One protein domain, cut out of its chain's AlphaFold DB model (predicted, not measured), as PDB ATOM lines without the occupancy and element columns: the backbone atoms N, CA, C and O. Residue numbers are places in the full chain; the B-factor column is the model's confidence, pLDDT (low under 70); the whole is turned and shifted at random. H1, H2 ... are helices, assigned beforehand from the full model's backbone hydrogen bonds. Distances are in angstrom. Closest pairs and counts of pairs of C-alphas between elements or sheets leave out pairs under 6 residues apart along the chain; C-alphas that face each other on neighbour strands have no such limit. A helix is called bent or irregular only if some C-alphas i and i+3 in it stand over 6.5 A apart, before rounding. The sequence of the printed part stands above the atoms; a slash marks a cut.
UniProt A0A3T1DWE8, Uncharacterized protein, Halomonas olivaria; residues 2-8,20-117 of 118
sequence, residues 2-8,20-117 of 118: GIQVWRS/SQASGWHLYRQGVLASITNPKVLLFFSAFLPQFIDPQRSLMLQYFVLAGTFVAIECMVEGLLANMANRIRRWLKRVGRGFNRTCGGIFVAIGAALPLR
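AT A GLANCE: This is residues 2 to 8 and 20 to 117 of the 118 residues of an uncharacterized protein of Halomonas olivaria (UniProt A0A3T1DWE8). One very long helix, H4, is bent into an L whose arms are H4a and H4b; the short H1 packs on H4b, and H3 folds back loosely near the first part of H4a, with H2 sticking out beyond it. The contacts are few. The printed part has 105 residues with four named helices, H1, H2, H3 and H4 in chain order, and no named strand; the class is all helix. It is extended, with a radius of gyration of the C-alphas of 20.5 A and spans of 58 by 41 by 27 A.

HOW THE PARTS SIT: H1, residues 2 to 6, touches H4b, residues 97 to 116; their closest C-alphas, those of Gly 2 and Val 108, are 4.9 A apart. H2, residues 24 to 36, touches no helix and meets H3, residues 39 to 52, only through their link. H3 and H4a, residues 59 to 94, are near each other, their closest C-alphas 8.4 A apart. H4a and H4b are close but not clearly touching, at a steep tilt of 64 degrees, opposite ways; their closest C-alphas, those of Leu 92 and Phe 99, are 7.9 A apart. In H1 and H2 every O i to N i+4 pair is within hydrogen-bond range; in H3 7 of 10 are, in H4a 29 of 32, in H4b 14 of 16.

IN THESE COORDINATES: H1 begins at C-alpha 2 (118.625, 172.410, 32.155). H2 is 18.2 A long and H3 20.5 A; H3 is irregular, but only just: C-alphas 47 and 50 are 6.9 A apart. H4, residues 59 to 116, was assigned as one helix by its hydrogen bonds but is bent, with C-alphas 94 and 97 7.9 A apart. H4a, 52.1 A, has a kink of 30 degrees near residue 87; H4b, 28.9 A, ends at C-alpha 116 (127.032, 178.761, 19.894).

THE WHOLE: The C-alphas of Arg 7 and Gln 56, the two farthest apart, are 59.3 A apart. Residues 9 to 19 are not printed, and C-alphas 8 and 20 are 19.7 A apart across this cut. The link from H2 to H3 is tight, that from H3 to H4 short. Mean pLDDT of the printed part is 73.1; 42 residues are under 70, among them 2 to 8, 86 to 105 and 111 to 117.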
ATOM      1  N   GLY A   2     118.230 173.786  32.553       45.31
ATOM      2  CA  GLY A   2     118.625 172.410  32.155       45.31
ATOM      3  C   GLY A   2     119.253 171.541  33.263       45.31
ATOM      4  O   GLY A   2     118.823 170.415  33.498       45.31
ATOM      5  N   ILE A   3     120.210 172.092  34.019       48.81
ATOM      6  CA  ILE A   3     120.880 171.385  35.132       48.81
ATOM      7  C   ILE A   3     119.901 171.092  36.287       48.81
ATOM      8  O   ILE A   3     120.032 170.080  36.970       48.81
ATOM      9  N   GLN A   4     118.879 171.935  36.478       53.94
ATOM     10  CA  GLN A   4     117.828 171.722  37.480       53.94
ATOM     11  C   GLN A   4     116.901 170.565  37.097       53.94
ATOM     12  O   GLN A   4     116.601 169.736  37.949       53.94
ATOM     13  N   VAL A   5     116.510 170.443  35.823       53.38
ATOM     14  CA  VAL A   5     115.728 169.294  35.322       53.38
ATOM     15  C   VAL A   5     116.539 168.000  35.420       53.38
ATOM     16  O   VAL A   5     116.012 166.963  35.808       53.38
ATOM     17  N   TRP A   6     117.842 168.066  35.136       46.97
ATOM     18  CA  TRP A   6     118.726 166.899  35.182       46.97
ATOM     19  C   TRP A   6     119.003 166.393  36.605       46.97
ATOM     20  O   TRP A   6     119.189 165.195  36.809       46.97
ATOM     21  N   ARG A   7     118.987 167.297  37.593       53.97
ATOM     22  CA  ARG A   7     119.124 166.981  39.025       53.97
ATOM     23  C   ARG A   7     117.784 166.838  39.749       53.97
ATOM     24  O   ARG A   7     117.781 166.592  40.953       53.97
ATOM     25  N   SER A   8     116.660 166.994  39.047       47.41
ATOM     26  CA  SER A   8     115.341 166.808  39.645       47.41
ATOM     27  C   SER A   8     115.180 165.339  40.045       47.41
ATOM     28  O   SER A   8     115.496 164.456  39.237       47.41
ATOM     29  N   SER A  20     102.673 173.182  51.238       44.56
ATOM     30  CA  SER A  20     102.025 174.012  52.243       44.56
ATOM     31  C   SER A  20     100.687 174.560  51.775       44.56
ATOM     32  O   SER A  20     100.710 175.448  50.931       44.56
ATOM     33  N   GLN A  21      99.572 174.040  52.307       52.06
ATOM     34  CA  GLN A  21      98.280 174.723  52.507       52.06
ATOM     35  C   GLN A  21      97.959 175.882  51.540       52.06
ATOM     36  O   GLN A  21      97.442 176.924  51.949       52.06
ATOM     37  N   ALA A  22      98.262 175.745  50.252       56.25
ATOM     38  CA  ALA A  22      97.981 176.783  49.292       56.25
ATOM     39  C   ALA A  22      96.496 176.610  49.062       56.25
ATOM     40  O   ALA A  22      96.076 175.677  48.376       56.25
ATOM     41  N   SER A  23      95.706 177.447  49.741       69.31
ATOM     42  CA  SER A  23      94.262 177.524  49.550       69.31
ATOM     43  C   SER A  23      93.997 177.398  48.054       69.31
ATOM     44  O   SER A  23      94.676 178.067  47.274       69.31
ATOM     45  N   GLY A  24      93.067 176.535  47.632       74.12
ATOM     46  CA  GLY A  24      92.778 176.329  46.204       74.12
ATOM     47  C   GLY A  24      92.557 177.650  45.453       74.12
ATOM     48  O   GLY A  24      92.853 177.759  44.267       74.12
ATOM     49  N   TRP A  25      92.166 178.694  46.186       78.94
ATOM     50  CA  TRP A  25      92.119 180.079  45.743       78.94
ATOM     51  C   TRP A  25      93.454 180.673  45.261       78.94
ATOM     52  O   TRP A  25      93.482 181.371  44.253       78.94
ATOM     53  N   HIS A  26      94.568 180.411  45.942       75.56
ATOM     54  CA  HIS A  26      95.895 180.877  45.538       75.56
ATOM     55  C   HIS A  26      96.334 180.234  44.217       75.56
ATOM     56  O   HIS A  26      96.792 180.931  43.315       75.56
ATOM     57  N   LEU A  27      96.129 178.920  44.076       73.00
ATOM     58  CA  LEU A  27      96.423 178.195  42.837       73.00
ATOM     59  C   LEU A  27      95.527 178.668  41.686       73.00
ATOM     60  O   LEU A  27      96.021 178.915  40.588       73.00
ATOM     61  N   TYR A  28      94.234 178.877  41.950       74.50
ATOM     62  CA  TYR A  28      93.301 179.451  40.981       74.50
ATOM     63  C   TYR A  28      93.746 180.843  40.523       74.50
ATOM     64  O   TYR A  28      93.857 181.090  39.327       74.50
ATOM     65  N   ARG A  29      94.075 181.746  41.458       79.19
ATOM     66  CA  ARG A  29      94.550 183.099  41.128       79.19
ATOM     67  C   ARG A  29      95.843 183.078  40.327       79.19
ATOM     68  O   ARG A  29      95.973 183.862  39.395       79.19
ATOM     69  N   GLN A  30      96.779 182.197  40.669       75.94
ATOM     70  CA  GLN A  30      98.019 182.050  39.917       75.94
ATOM     71  C   GLN A  30      97.751 181.566  38.487       75.94
ATOM     72  O   GLN A  30      98.323 182.120  37.552       75.94
ATOM     73  N   GLY A  31      96.851 180.594  38.309       76.44
ATOM     74  CA  GLY A  31      96.408 180.139  36.990       76.44
ATOM     75  C   GLY A  31      95.729 181.251  36.187       76.44
ATOM     76  O   GLY A  31      96.114 181.507  35.053       76.44
ATOM     77  N   VAL A  32      94.788 181.977  36.796       77.56
ATOM     78  CA  VAL A  32      94.088 183.105  36.162       77.56
ATOM     79  C   VAL A  32      95.065 184.201  35.746       77.56
ATOM     80  O   VAL A  32      95.008 184.665  34.611       77.56
ATOM     81  N   LEU A  33      95.985 184.598  36.627       76.88
ATOM     82  CA  LEU A  33      96.989 185.612  36.311       76.88
ATOM     83  C   LEU A  33      97.910 185.150  35.177       76.88
ATOM     84  O   LEU A  33      98.117 185.906  34.234       76.88
ATOM     85  N   ALA A  34      98.398 183.907  35.213       72.06
ATOM     86  CA  ALA A  34      99.226 183.354  34.142       72.06
ATOM     87  C   ALA A  34      98.490 183.319  32.790       72.06
ATOM     88  O   ALA A  34      99.085 183.655  31.765       72.06
ATOM     89  N   SER A  35      97.201 182.971  32.787       69.88
ATOM     90  CA  SER A  35      96.371 182.966  31.579       69.88
ATOM     91  C   SER A  35      96.085 184.376  31.056       69.88
ATOM     92  O   SER A  35      96.178 184.599  29.853       69.88
ATOM     93  N   ILE A  36      95.807 185.351  31.933       72.81
ATOM     94  CA  ILE A  36      95.582 186.759  31.547       72.81
ATOM     95  C   ILE A  36      96.865 187.395  30.998       72.81
ATOM     96  O   ILE A  36      96.820 188.138  30.021       72.81
ATOM     97  N   THR A  37      98.021 187.101  31.599       72.44
ATOM     98  CA  THR A  37      99.324 187.616  31.147       72.44
ATOM     99  C   THR A  37      99.796 186.970  29.839       72.44
ATOM    100  O   THR A  37     100.802 187.399  29.287       72.44
ATOM    101  N   ASN A  38      99.089 185.972  29.300       67.38
ATOM    102  CA  ASN A  38      99.425 185.354  28.023       67.38
ATOM    103  C   ASN A  38      98.689 186.064  26.865       67.38
ATOM    104  O   ASN A  38      97.553 185.704  26.541       67.38
ATOM    105  N   PRO A  39      99.312 187.047  26.180       70.62
ATOM    106  CA  PRO A  39      98.636 187.830  25.145       70.62
ATOM    107  C   PRO A  39      98.262 186.990  23.923       70.62
ATOM    108  O   PRO A  39      97.500 187.447  23.077       70.62
ATOM    109  N   LYS A  40      98.781 185.761  23.804       75.88
ATOM    110  CA  LYS A  40      98.573 184.905  22.638       75.88
ATOM    111  C   LYS A  40      97.094 184.646  22.364       75.88
ATOM    112  O   LYS A  40      96.690 184.665  21.208       75.88
ATOM    113  N   VAL A  41      96.297 184.442  23.414       73.31
ATOM    114  CA  VAL A  41      94.855 184.184  23.283       73.31
ATOM    115  C   VAL A  41      94.130 185.434  22.785       73.31
ATOM    116  O   VAL A  41      93.360 185.358  21.832       73.31
ATOM    117  N   LEU A  42      94.434 186.598  23.363       75.06
ATOM    118  CA  LEU A  42      93.858 187.875  22.936       75.06
ATOM    119  C   LEU A  42      94.235 188.224  21.492       75.06
ATOM    120  O   LEU A  42      93.380 188.672  20.738       75.06
ATOM    121  N   LEU A  43      95.487 187.978  21.102       80.69
ATOM    122  CA  LEU A  43      95.974 188.191  19.737       80.69
ATOM    123  C   LEU A  43      95.332 187.227  18.735       80.69
ATOM    124  O   LEU A  43      95.012 187.621  17.617       80.69
ATOM    125  N   PHE A  44      95.123 185.969  19.125       81.31
ATOM    126  CA  PHE A  44      94.407 185.008  18.293       81.31
ATOM    127  C   PHE A  44      92.963 185.463  18.073       81.31
ATOM    128  O   PHE A  44      92.509 185.552  16.935       81.31
ATOM    129  N   PHE A  45      92.254 185.829  19.142       79.81
ATOM    130  CA  PHE A  45      90.886 186.313  19.010       79.81
ATOM    131  C   PHE A  45      90.805 187.608  18.207       79.81
ATOM    132  O   PHE A  45      89.997 187.682  17.292       79.81
ATOM    133  N   SER A  46      91.653 188.604  18.457       77.62
ATOM    134  CA  SER A  46      91.598 189.852  17.688       77.62
ATOM    135  C   SER A  46      91.877 189.651  16.194       77.62
ATOM    136  O   SER A  46      91.304 190.367  15.377       77.62
ATOM    137  N   ALA A  47      92.702 188.666  15.822       82.06
ATOM    138  CA  ALA A  47      93.027 188.373  14.427       82.06
ATOM    139  C   ALA A  47      91.964 187.522  13.707       82.06
ATOM    140  O   ALA A  47      91.674 187.762  12.533       82.06
ATOM    141  N   PHE A  48      91.398 186.519  14.384       81.31
ATOM    142  CA  PHE A  48      90.507 185.537  13.756       81.31
ATOM    143  C   PHE A  48      89.028 185.863  13.934       81.31
ATOM    144  O   PHE A  48      88.232 185.637  13.030       81.31
ATOM    145  N   LEU A  49      88.642 186.417  15.078       80.81
ATOM    146  CA  LEU A  49      87.243 186.605  15.446       80.81
ATOM    147  C   LEU A  49      86.477 187.581  14.528       80.81
ATOM    148  O   LEU A  49      85.349 187.250  14.162       80.81
ATOM    149  N   PRO A  50      87.060 188.705  14.054       78.38
ATOM    150  CA  PRO A  50      86.396 189.575  13.080       78.38
ATOM    151  C   PRO A  50      86.055 188.876  11.758       78.38
ATOM    152  O   PRO A  50      85.126 189.294  11.078       78.38
ATOM    153  N   GLN A  51      86.777 187.809  11.393       81.56
ATOM    154  CA  GLN A  51      86.555 187.077  10.139       81.56
ATOM    155  C   GLN A  51      85.276 186.227  10.173       81.56
ATOM    156  O   GLN A  51      84.763 185.855   9.121       81.56
ATOM    157  N   PHE A  52      84.758 185.925  11.367       80.44
ATOM    158  CA  PHE A  52      83.579 185.077  11.567       80.44
ATOM    159  C   PHE A  52      82.324 185.860  11.969       80.44
ATOM    160  O   PHE A  52      81.285 185.247  12.212       80.44
ATOM    161  N   ILE A  53      82.411 187.192  12.067       84.19
ATOM    162  CA  ILE A  53      81.309 188.042  12.516       84.19
ATOM    163  C   ILE A  53      80.736 188.841  11.351       84.19
ATOM    164  O   ILE A  53      81.447 189.567  10.661       84.19
ATOM    165  N   ASP A  54      79.417 188.759  11.196       86.81
ATOM    166  CA  ASP A  54      78.637 189.637  10.331       86.81
ATOM    167  C   ASP A  54      78.131 190.843  11.152       86.81
ATOM    168  O   ASP A  54      77.279 190.666  12.036       86.81
ATOM    169  N   PRO A  55      78.625 192.069  10.888       83.25
ATOM    170  CA  PRO A  55      78.224 193.265  11.623       83.25
ATOM    171  C   PRO A  55      76.775 193.700  11.355       83.25
ATOM    172  O   PRO A  55      76.257 194.530  12.096       83.25
ATOM    173  N   GLN A  56      76.102 193.153  10.335       87.06
ATOM    174  CA  GLN A  56      74.693 193.455  10.048       87.06
ATOM    175  C   GLN A  56      73.711 192.632  10.896       87.06
ATOM    176  O   GLN A  56      72.509 192.896  10.896       87.06
ATOM    177  N   ARG A  57      74.205 191.632  11.634       87.56
ATOM    178  CA  ARG A  57      73.410 190.767  12.518       87.56
ATOM    179  C   ARG A  57      73.677 191.091  13.985       87.56
ATOM    180  O   ARG A  57      74.587 191.837  14.330       87.56
ATOM    181  N   SER A  58      72.888 190.495  14.882       87.69
ATOM    182  CA  SER A  58      73.092 190.654  16.327       87.69
ATOM    183  C   SER A  58      74.493 190.190  16.735       87.69
ATOM    184  O   SER A  58      74.807 188.997  16.699       87.69
ATOM    185  N   LEU A  59      75.335 191.147  17.122       87.56
ATOM    186  CA  LEU A  59      76.710 190.902  17.555       87.56
ATOM    187  C   LEU A  59      76.755 190.092  18.853       87.56
ATOM    188  O   LEU A  59      77.540 189.155  18.960       87.56
ATOM    189  N   MET A  60      75.884 190.408  19.820       87.69
ATOM    190  CA  MET A  60      75.845 189.706  21.110       87.69
ATOM    191  C   MET A  60      75.653 188.199  20.930       87.69
ATOM    192  O   MET A  60      76.384 187.416  21.532       87.69
ATOM    193  N   LEU A  61      74.710 187.788  20.080       88.88
ATOM    194  CA  LEU A  61      74.425 186.370  19.864       88.88
ATOM    195  C   LEU A  61      75.610 185.653  19.204       88.88
ATOM    196  O   LEU A  61      75.974 184.561  19.631       88.88
ATOM    197  N   GLN A  62      76.253 186.289  18.221       87.38
ATOM    198  CA  GLN A  62      77.443 185.743  17.563       87.38
ATOM    199  C   GLN A  62      78.609 185.577  18.546       87.38
ATOM    200  O   GLN A  62      79.208 184.505  18.601       87.38
ATOM    201  N   TYR A  63      78.878 186.585  19.383       87.12
ATOM    202  CA  TYR A  63      79.904 186.497  20.424       87.12
ATOM    203  C   TYR A  63      79.609 185.389  21.440       87.12
ATOM    204  O   TYR A  63      80.519 184.643  21.790       87.12
ATOM    205  N   PHE A  64      78.358 185.240  21.891       90.06
ATOM    206  CA  PHE A  64      77.982 184.175  22.828       90.06
ATOM    207  C   PHE A  64      78.170 182.780  22.234       90.06
ATOM    208  O   PHE A  64      78.720 181.905  22.902       90.06
ATOM    209  N   VAL A  65      77.750 182.566  20.984       90.56
ATOM    210  CA  VAL A  65      77.928 181.278  20.298       90.56
ATOM    211  C   VAL A  65      79.412 180.969  20.116       90.56
ATOM    212  O   VAL A  65      79.850 179.851  20.392       90.56
ATOM    213  N   LEU A  66      80.207 181.954  19.703       87.62
ATOM    214  CA  LEU A  66      81.630 181.764  19.449       87.62
ATOM    215  C   LEU A  66      82.426 181.539  20.744       87.62
ATOM    216  O   LEU A  66      83.224 180.610  20.828       87.62
ATOM    217  N   ALA A  67      82.167 182.333  21.786       85.56
ATOM    218  CA  ALA A  67      82.781 182.139  23.097       85.56
ATOM    219  C   ALA A  67      82.357 180.799  23.715       85.56
ATOM    220  O   ALA A  67      83.195 180.070  24.238       85.56
ATOM    221  N   GLY A  68      81.074 180.442  23.613       90.06
ATOM    222  CA  GLY A  68      80.547 179.180  24.127       90.06
ATOM    223  C   GLY A  68      81.152 177.959  23.435       90.06
ATOM    224  O   GLY A  68      81.578 177.024  24.109       90.06
ATOM    225  N   THR A  69      81.243 177.975  22.102       90.88
ATOM    226  CA  THR A  69      81.880 176.889  21.333       90.88
ATOM    227  C   THR A  69      83.370 176.782  21.626       90.88
ATOM    228  O   THR A  69      83.861 175.675  21.836       90.88
ATOM    229  N   PHE A  70      84.078 177.909  21.723       86.62
ATOM    230  CA  PHE A  70      85.488 177.920  22.103       86.62
ATOM    231  C   PHE A  70      85.713 177.310  23.491       86.62
ATOM    232  O   PHE A  70      86.509 176.385  23.625       86.62
ATOM    233  N   VAL A  71      84.974 177.769  24.508       87.31
ATOM    234  CA  VAL A  71      85.082 177.245  25.880       87.31
ATOM    235  C   VAL A  71      84.752 175.754  25.927       87.31
ATOM    236  O   VAL A  71      85.457 174.996  26.587       87.31
ATOM    237  N   ALA A  72      83.722 175.304  25.206       92.38
ATOM    238  CA  ALA A  72      83.363 173.890  25.159       92.38
ATOM    239  C   ALA A  72      84.488 173.021  24.573       92.38
ATOM    240  O   ALA A  72      84.804 171.969  25.132       92.38
ATOM    241  N   ILE A  73      85.112 173.468  23.478       91.00
ATOM    242  CA  ILE A  73      86.232 172.762  22.845       91.00
ATOM    243  C   ILE A  73      87.453 172.760  23.768       91.00
ATOM    244  O   ILE A  73      88.022 171.696  23.997       91.00
ATOM    245  N   GLU A  74      87.827 173.909  24.335       87.69
ATOM    246  CA  GLU A  74      88.944 174.023  25.282       87.69
ATOM    247  C   GLU A  74      88.752 173.088  26.480       87.69
ATOM    248  O   GLU A  74      89.606 172.243  26.745       87.69
ATOM    249  N   CYS A  75      87.594 173.134  27.145       87.25
ATOM    250  CA  CYS A  75      87.307 172.246  28.271       87.25
ATOM    251  C   CYS A  75      87.343 170.763  27.873       87.25
ATOM    252  O   CYS A  75      87.816 169.931  28.648       87.25
ATOM    253  N   MET A  76      86.854 170.410  26.681       93.00
ATOM    254  CA  MET A  76      86.895 169.032  26.189       93.00
ATOM    255  C   MET A  76      88.333 168.569  25.944       93.00
ATOM    256  O   MET A  76      88.708 167.475  26.373       93.00
ATOM    257  N   VAL A  77      89.139 169.393  25.274       90.19
ATOM    258  CA  VAL A  77      90.539 169.091  24.960       90.19
ATOM    259  C   VAL A  77      91.360 169.011  26.239       90.19
ATOM    260  O   VAL A  77      92.028 168.001  26.452       90.19
ATOM    261  N   GLU A  78      91.281 170.010  27.118       83.69
ATOM    262  CA  GLU A  78      92.000 170.018  28.394       83.69
ATOM    263  C   GLU A  78      91.544 168.884  29.312       83.69
ATOM    264  O   GLU A  78      92.377 168.217  29.922       83.69
ATOM    265  N   GLY A  79      90.241 168.602  29.374       83.69
ATOM    266  CA  GLY A  79      89.698 167.481  30.139       83.69
ATOM    267  C   GLY A  79      90.217 166.135  29.632       83.69
ATOM    268  O   GLY A  79      90.637 165.285  30.426       83.69
ATOM    269  N   LEU A  80      90.264 165.947  28.309       87.19
ATOM    270  CA  LEU A  80      90.861 164.765  27.691       87.19
ATOM    271  C   LEU A  80      92.355 164.685  28.014       87.19
ATOM    272  O   LEU A  80      92.829 163.627  28.429       87.19
ATOM    273  N   LEU A  81      93.082 165.797  27.891       81.25
ATOM    274  CA  LEU A  81      94.509 165.880  28.187       81.25
ATOM    275  C   LEU A  81      94.798 165.559  29.653       81.25
ATOM    276  O   LEU A  81      95.699 164.774  29.931       81.25
ATOM    277  N   ALA A  82      94.017 166.095  30.589       76.44
ATOM    278  CA  ALA A  82      94.134 165.830  32.019       76.44
ATOM    279  C   ALA A  82      93.847 164.355  32.339       76.44
ATOM    280  O   ALA A  82      94.576 163.715  33.104       76.44
ATOM    281  N   ASN A  83      92.830 163.770  31.703       75.44
ATOM    282  CA  ASN A  83      92.513 162.355  31.870       75.44
ATOM    283  C   ASN A  83      93.612 161.448  31.280       75.44
ATOM    284  O   ASN A  83      94.051 160.477  31.906       75.44
ATOM    285  N   MET A  84      94.141 161.804  30.106       77.06
ATOM    286  CA  MET A  84      95.295 161.136  29.504       77.06
ATOM    287  C   MET A  84      96.543 161.300  30.369       77.06
ATOM    288  O   MET A  84      97.241 160.314  30.594       77.06
ATOM    289  N   ALA A  85      96.792 162.482  30.929       72.44
ATOM    290  CA  ALA A  85      97.897 162.746  31.840       72.44
ATOM    291  C   ALA A  85      97.802 161.866  33.089       72.44
ATOM    292  O   ALA A  85      98.807 161.292  33.497       72.44
ATOM    293  N   ASN A  86      96.609 161.640  33.646       67.00
ATOM    294  CA  ASN A  86      96.416 160.704  34.760       67.00
ATOM    295  C   ASN A  86      96.753 159.251  34.381       67.00
ATOM    296  O   ASN A  86      97.298 158.488  35.190       67.00
ATOM    297  N   ARG A  87      96.483 158.848  33.135       66.31
ATOM    298  CA  ARG A  87      96.842 157.520  32.615       66.31
ATOM    299  C   ARG A  87      98.342 157.404  32.337       66.31
ATOM    300  O   ARG A  87      98.965 156.439  32.783       66.31
ATOM    301  N   ILE A  88      98.924 158.413  31.696       67.69
ATOM    302  CA  ILE A  88     100.354 158.523  31.394       67.69
ATOM    303  C   ILE A  88     101.157 158.618  32.684       67.69
ATOM    304  O   ILE A  88     102.187 157.975  32.777       67.69
ATOM    305  N   ARG A  89     100.679 159.300  33.727       62.34
ATOM    306  CA  ARG A  89     101.362 159.404  35.026       62.34
ATOM    307  C   ARG A  89     101.639 158.032  35.636       62.34
ATOM    308  O   ARG A  89     102.706 157.826  36.199       62.34
ATOM    309  N   ARG A  90     100.726 157.063  35.491       63.44
ATOM    310  CA  ARG A  90     100.947 155.677  35.954       63.44
ATOM    311  C   ARG A  90     102.035 154.958  35.150       63.44
ATOM    312  O   ARG A  90     102.832 154.231  35.732       63.44
ATOM    313  N   TRP A  91     102.091 155.189  33.841       65.62
ATOM    314  CA  TRP A  91     103.121 154.636  32.958       65.62
ATOM    315  C   TRP A  91     104.481 155.326  33.163       65.62
ATOM    316  O   TRP A  91     105.499 154.666  33.356       65.62
ATOM    317  N   LEU A  92     104.487 156.653  33.268       63.69
ATOM    318  CA  LEU A  92     105.644 157.496  33.538       63.69
ATOM    319  C   LEU A  92     106.223 157.251  34.938       63.69
ATOM    320  O   LEU A  92     107.425 157.367  35.110       63.69
ATOM    321  N   LYS A  93     105.444 156.802  35.931       61.72
ATOM    322  CA  LYS A  93     106.025 156.296  37.191       61.72
ATOM    323  C   LYS A  93     106.962 155.093  36.973       61.72
ATOM    324  O   LYS A  93     107.916 154.945  37.729       61.72
ATOM    325  N   ARG A  94     106.729 154.250  35.952       61.94
ATOM    326  CA  ARG A  94     107.596 153.094  35.632       61.94
ATOM    327  C   ARG A  94     108.801 153.459  34.762       61.94
ATOM    328  O   ARG A  94     109.884 152.947  35.008       61.94
ATOM    329  N   VAL A  95     108.631 154.332  33.767       62.84
ATOM    330  CA  VAL A  95     109.675 154.670  32.763       62.84
ATOM    331  C   VAL A  95     110.242 156.093  32.877       62.84
ATOM    332  O   VAL A  95     111.194 156.454  32.185       62.84
ATOM    333  N   GLY A  96     109.715 156.911  33.787       58.66
ATOM    334  CA  GLY A  96     109.979 158.352  33.882       58.66
ATOM    335  C   GLY A  96     111.415 158.729  34.212       58.66
ATOM    336  O   GLY A  96     111.838 159.823  33.858       58.66
ATOM    337  N   ARG A  97     112.208 157.823  34.806       59.28
ATOM    338  CA  ARG A  97     113.653 158.054  34.995       59.28
ATOM    339  C   ARG A  97     114.404 158.135  33.662       59.28
ATOM    340  O   ARG A  97     115.291 158.973  33.527       59.28
ATOM    341  N   GLY A  98     114.047 157.292  32.690       61.41
ATOM    342  CA  GLY A  98     114.633 157.319  31.347       61.41
ATOM    343  C   GLY A  98     114.169 158.545  30.565       61.41
ATOM    344  O   GLY A  98     114.988 159.287  30.040       61.41
ATOM    345  N   PHE A  99     112.862 158.819  30.594       63.84
ATOM    346  CA  PHE A  99     112.269 159.976  29.920       63.84
ATOM    347  C   PHE A  99     112.815 161.319  30.440       63.84
ATOM    348  O   PHE A  99     113.216 162.164  29.642       63.84
ATOM    349  N   ASN A 100     112.928 161.498  31.765       60.00
ATOM    350  CA  ASN A 100     113.506 162.714  32.353       60.00
ATOM    351  C   ASN A 100     114.980 162.903  31.979       60.00
ATOM    352  O   ASN A 100     115.404 164.031  31.739       60.00
ATOM    353  N   ARG A 101     115.768 161.820  31.895       63.81
ATOM    354  CA  ARG A 101     117.170 161.899  31.457       63.81
ATOM    355  C   ARG A 101     117.292 162.307  29.992       63.81
ATOM    356  O   ARG A 101     118.145 163.134  29.687       63.81
ATOM    357  N   THR A 102     116.435 161.787  29.115       69.00
ATOM    358  CA  THR A 102     116.443 162.139  27.689       69.00
ATOM    359  C   THR A 102     115.998 163.581  27.468       69.00
ATOM    360  O   THR A 102     116.721 164.350  26.842       69.00
ATOM    361  N   CYS A 103     114.867 163.997  28.045       64.38
ATOM    362  CA  CYS A 103     114.388 165.378  27.938       64.38
ATOM    363  C   CYS A 103     115.360 166.374  28.587       64.38
ATOM    364  O   CYS A 103     115.648 167.418  28.008       64.38
ATOM    365  N   GLY A 104     115.920 166.038  29.755       59.66
ATOM    366  CA  GLY A 104     116.951 166.841  30.414       59.66
ATOM    367  C   GLY A 104     118.222 166.970  29.571       59.66
ATOM    368  O   GLY A 104     118.736 168.073  29.421       59.66
ATOM    369  N   GLY A 105     118.682 165.874  28.958       69.75
ATOM    370  CA  GLY A 105     119.814 165.881  28.030       69.75
ATOM    371  C   GLY A 105     119.561 166.751  26.797       69.75
ATOM    372  O   GLY A 105     120.421 167.545  26.430       69.75
ATOM    373  N   ILE A 106     118.358 166.680  26.218       71.62
ATOM    374  CA  ILE A 106     117.949 167.521  25.084       71.62
ATOM    375  C   ILE A 106     117.921 169.002  25.484       71.62
ATOM    376  O   ILE A 106     118.471 169.834  24.770       71.62
ATOM    377  N   PHE A 107     117.356 169.356  26.640       67.25
ATOM    378  CA  PHE A 107     117.341 170.748  27.105       67.25
ATOM    379  C   PHE A 107     118.732 171.286  27.454       67.25
ATOM    380  O   PHE A 107     118.998 172.464  27.225       67.25
ATOM    381  N   VAL A 108     119.625 170.448  27.988       67.69
ATOM    382  CA  VAL A 108     121.034 170.814  28.200       67.69
ATOM    383  C   VAL A 108     121.740 171.012  26.860       67.69
ATOM    384  O   VAL A 108     122.437 172.007  26.705       67.69
ATOM    385  N   ALA A 109     121.513 170.136  25.878       71.88
ATOM    386  CA  ALA A 109     122.084 170.269  24.540       71.88
ATOM    387  C   ALA A 109     121.591 171.536  23.823       71.88
ATOM    388  O   ALA A 109     122.397 172.278  23.276       71.88
ATOM    389  N   ILE A 110     120.291 171.839  23.885       72.94
ATOM    390  CA  ILE A 110     119.716 173.067  23.313       72.94
ATOM    391  C   ILE A 110     120.243 174.306  24.050       72.94
ATOM    392  O   ILE A 110     120.645 175.274  23.412       72.94
ATOM    393  N   GLY A 111     120.293 174.273  25.385       63.59
ATOM    394  CA  GLY A 111     120.830 175.363  26.201       63.59
ATOM    395  C   GLY A 111     122.323 175.619  25.979       63.59
ATOM    396  O   GLY A 111     122.749 176.765  26.035       63.59
ATOM    397  N   ALA A 112     123.103 174.574  25.692       67.94
ATOM    398  CA  ALA A 112     124.516 174.679  25.330       67.94
ATOM    399  C   ALA A 112     124.726 175.089  23.861       67.94
ATOM    400  O   ALA A 112     125.722 175.732  23.545       67.94
ATOM    401  N   ALA A 113     123.786 174.762  22.969       65.25
ATOM    402  CA  ALA A 113     123.822 175.156  21.560       65.25
ATOM    403  C   ALA A 113     123.362 176.604  21.317       65.25
ATOM    404  O   ALA A 113     123.771 177.215  20.334       65.25
ATOM    405  N   LEU A 114     122.536 177.163  22.205       59.16
ATOM    406  CA  LEU A 114     122.077 178.556  22.164       59.16
ATOM    407  C   LEU A 114     123.220 179.593  22.147       59.16
ATOM    408  O   LEU A 114     123.198 180.447  21.266       59.16
ATOM    409  N   PRO A 115     124.243 179.522  23.020       59.75
ATOM    410  CA  PRO A 115     125.377 180.447  22.965       59.75
ATOM    411  C   PRO A 115     126.346 180.183  21.802       59.75
ATOM    412  O   PRO A 115     127.203 181.015  21.543       59.75
ATOM    413  N   LEU A 116     126.227 179.054  21.091       57.53
ATOM    414  CA  LEU A 116     127.032 178.761  19.894       57.53
ATOM    415  C   LEU A 116     126.387 179.294  18.601       57.53
ATOM    416  O   LEU A 116     126.971 179.171  17.526       57.53
ATOM    417  N   ARG A 117     125.171 179.848  18.692       49.09
ATOM    418  CA  ARG A 117     124.420 180.456  17.581       49.09
ATOM    419  C   ARG A 117     123.996 181.908  17.869       49.09
ATOM    420  O   ARG A 117     123.077 182.391  17.210       49.09
TER     421      ARG A 117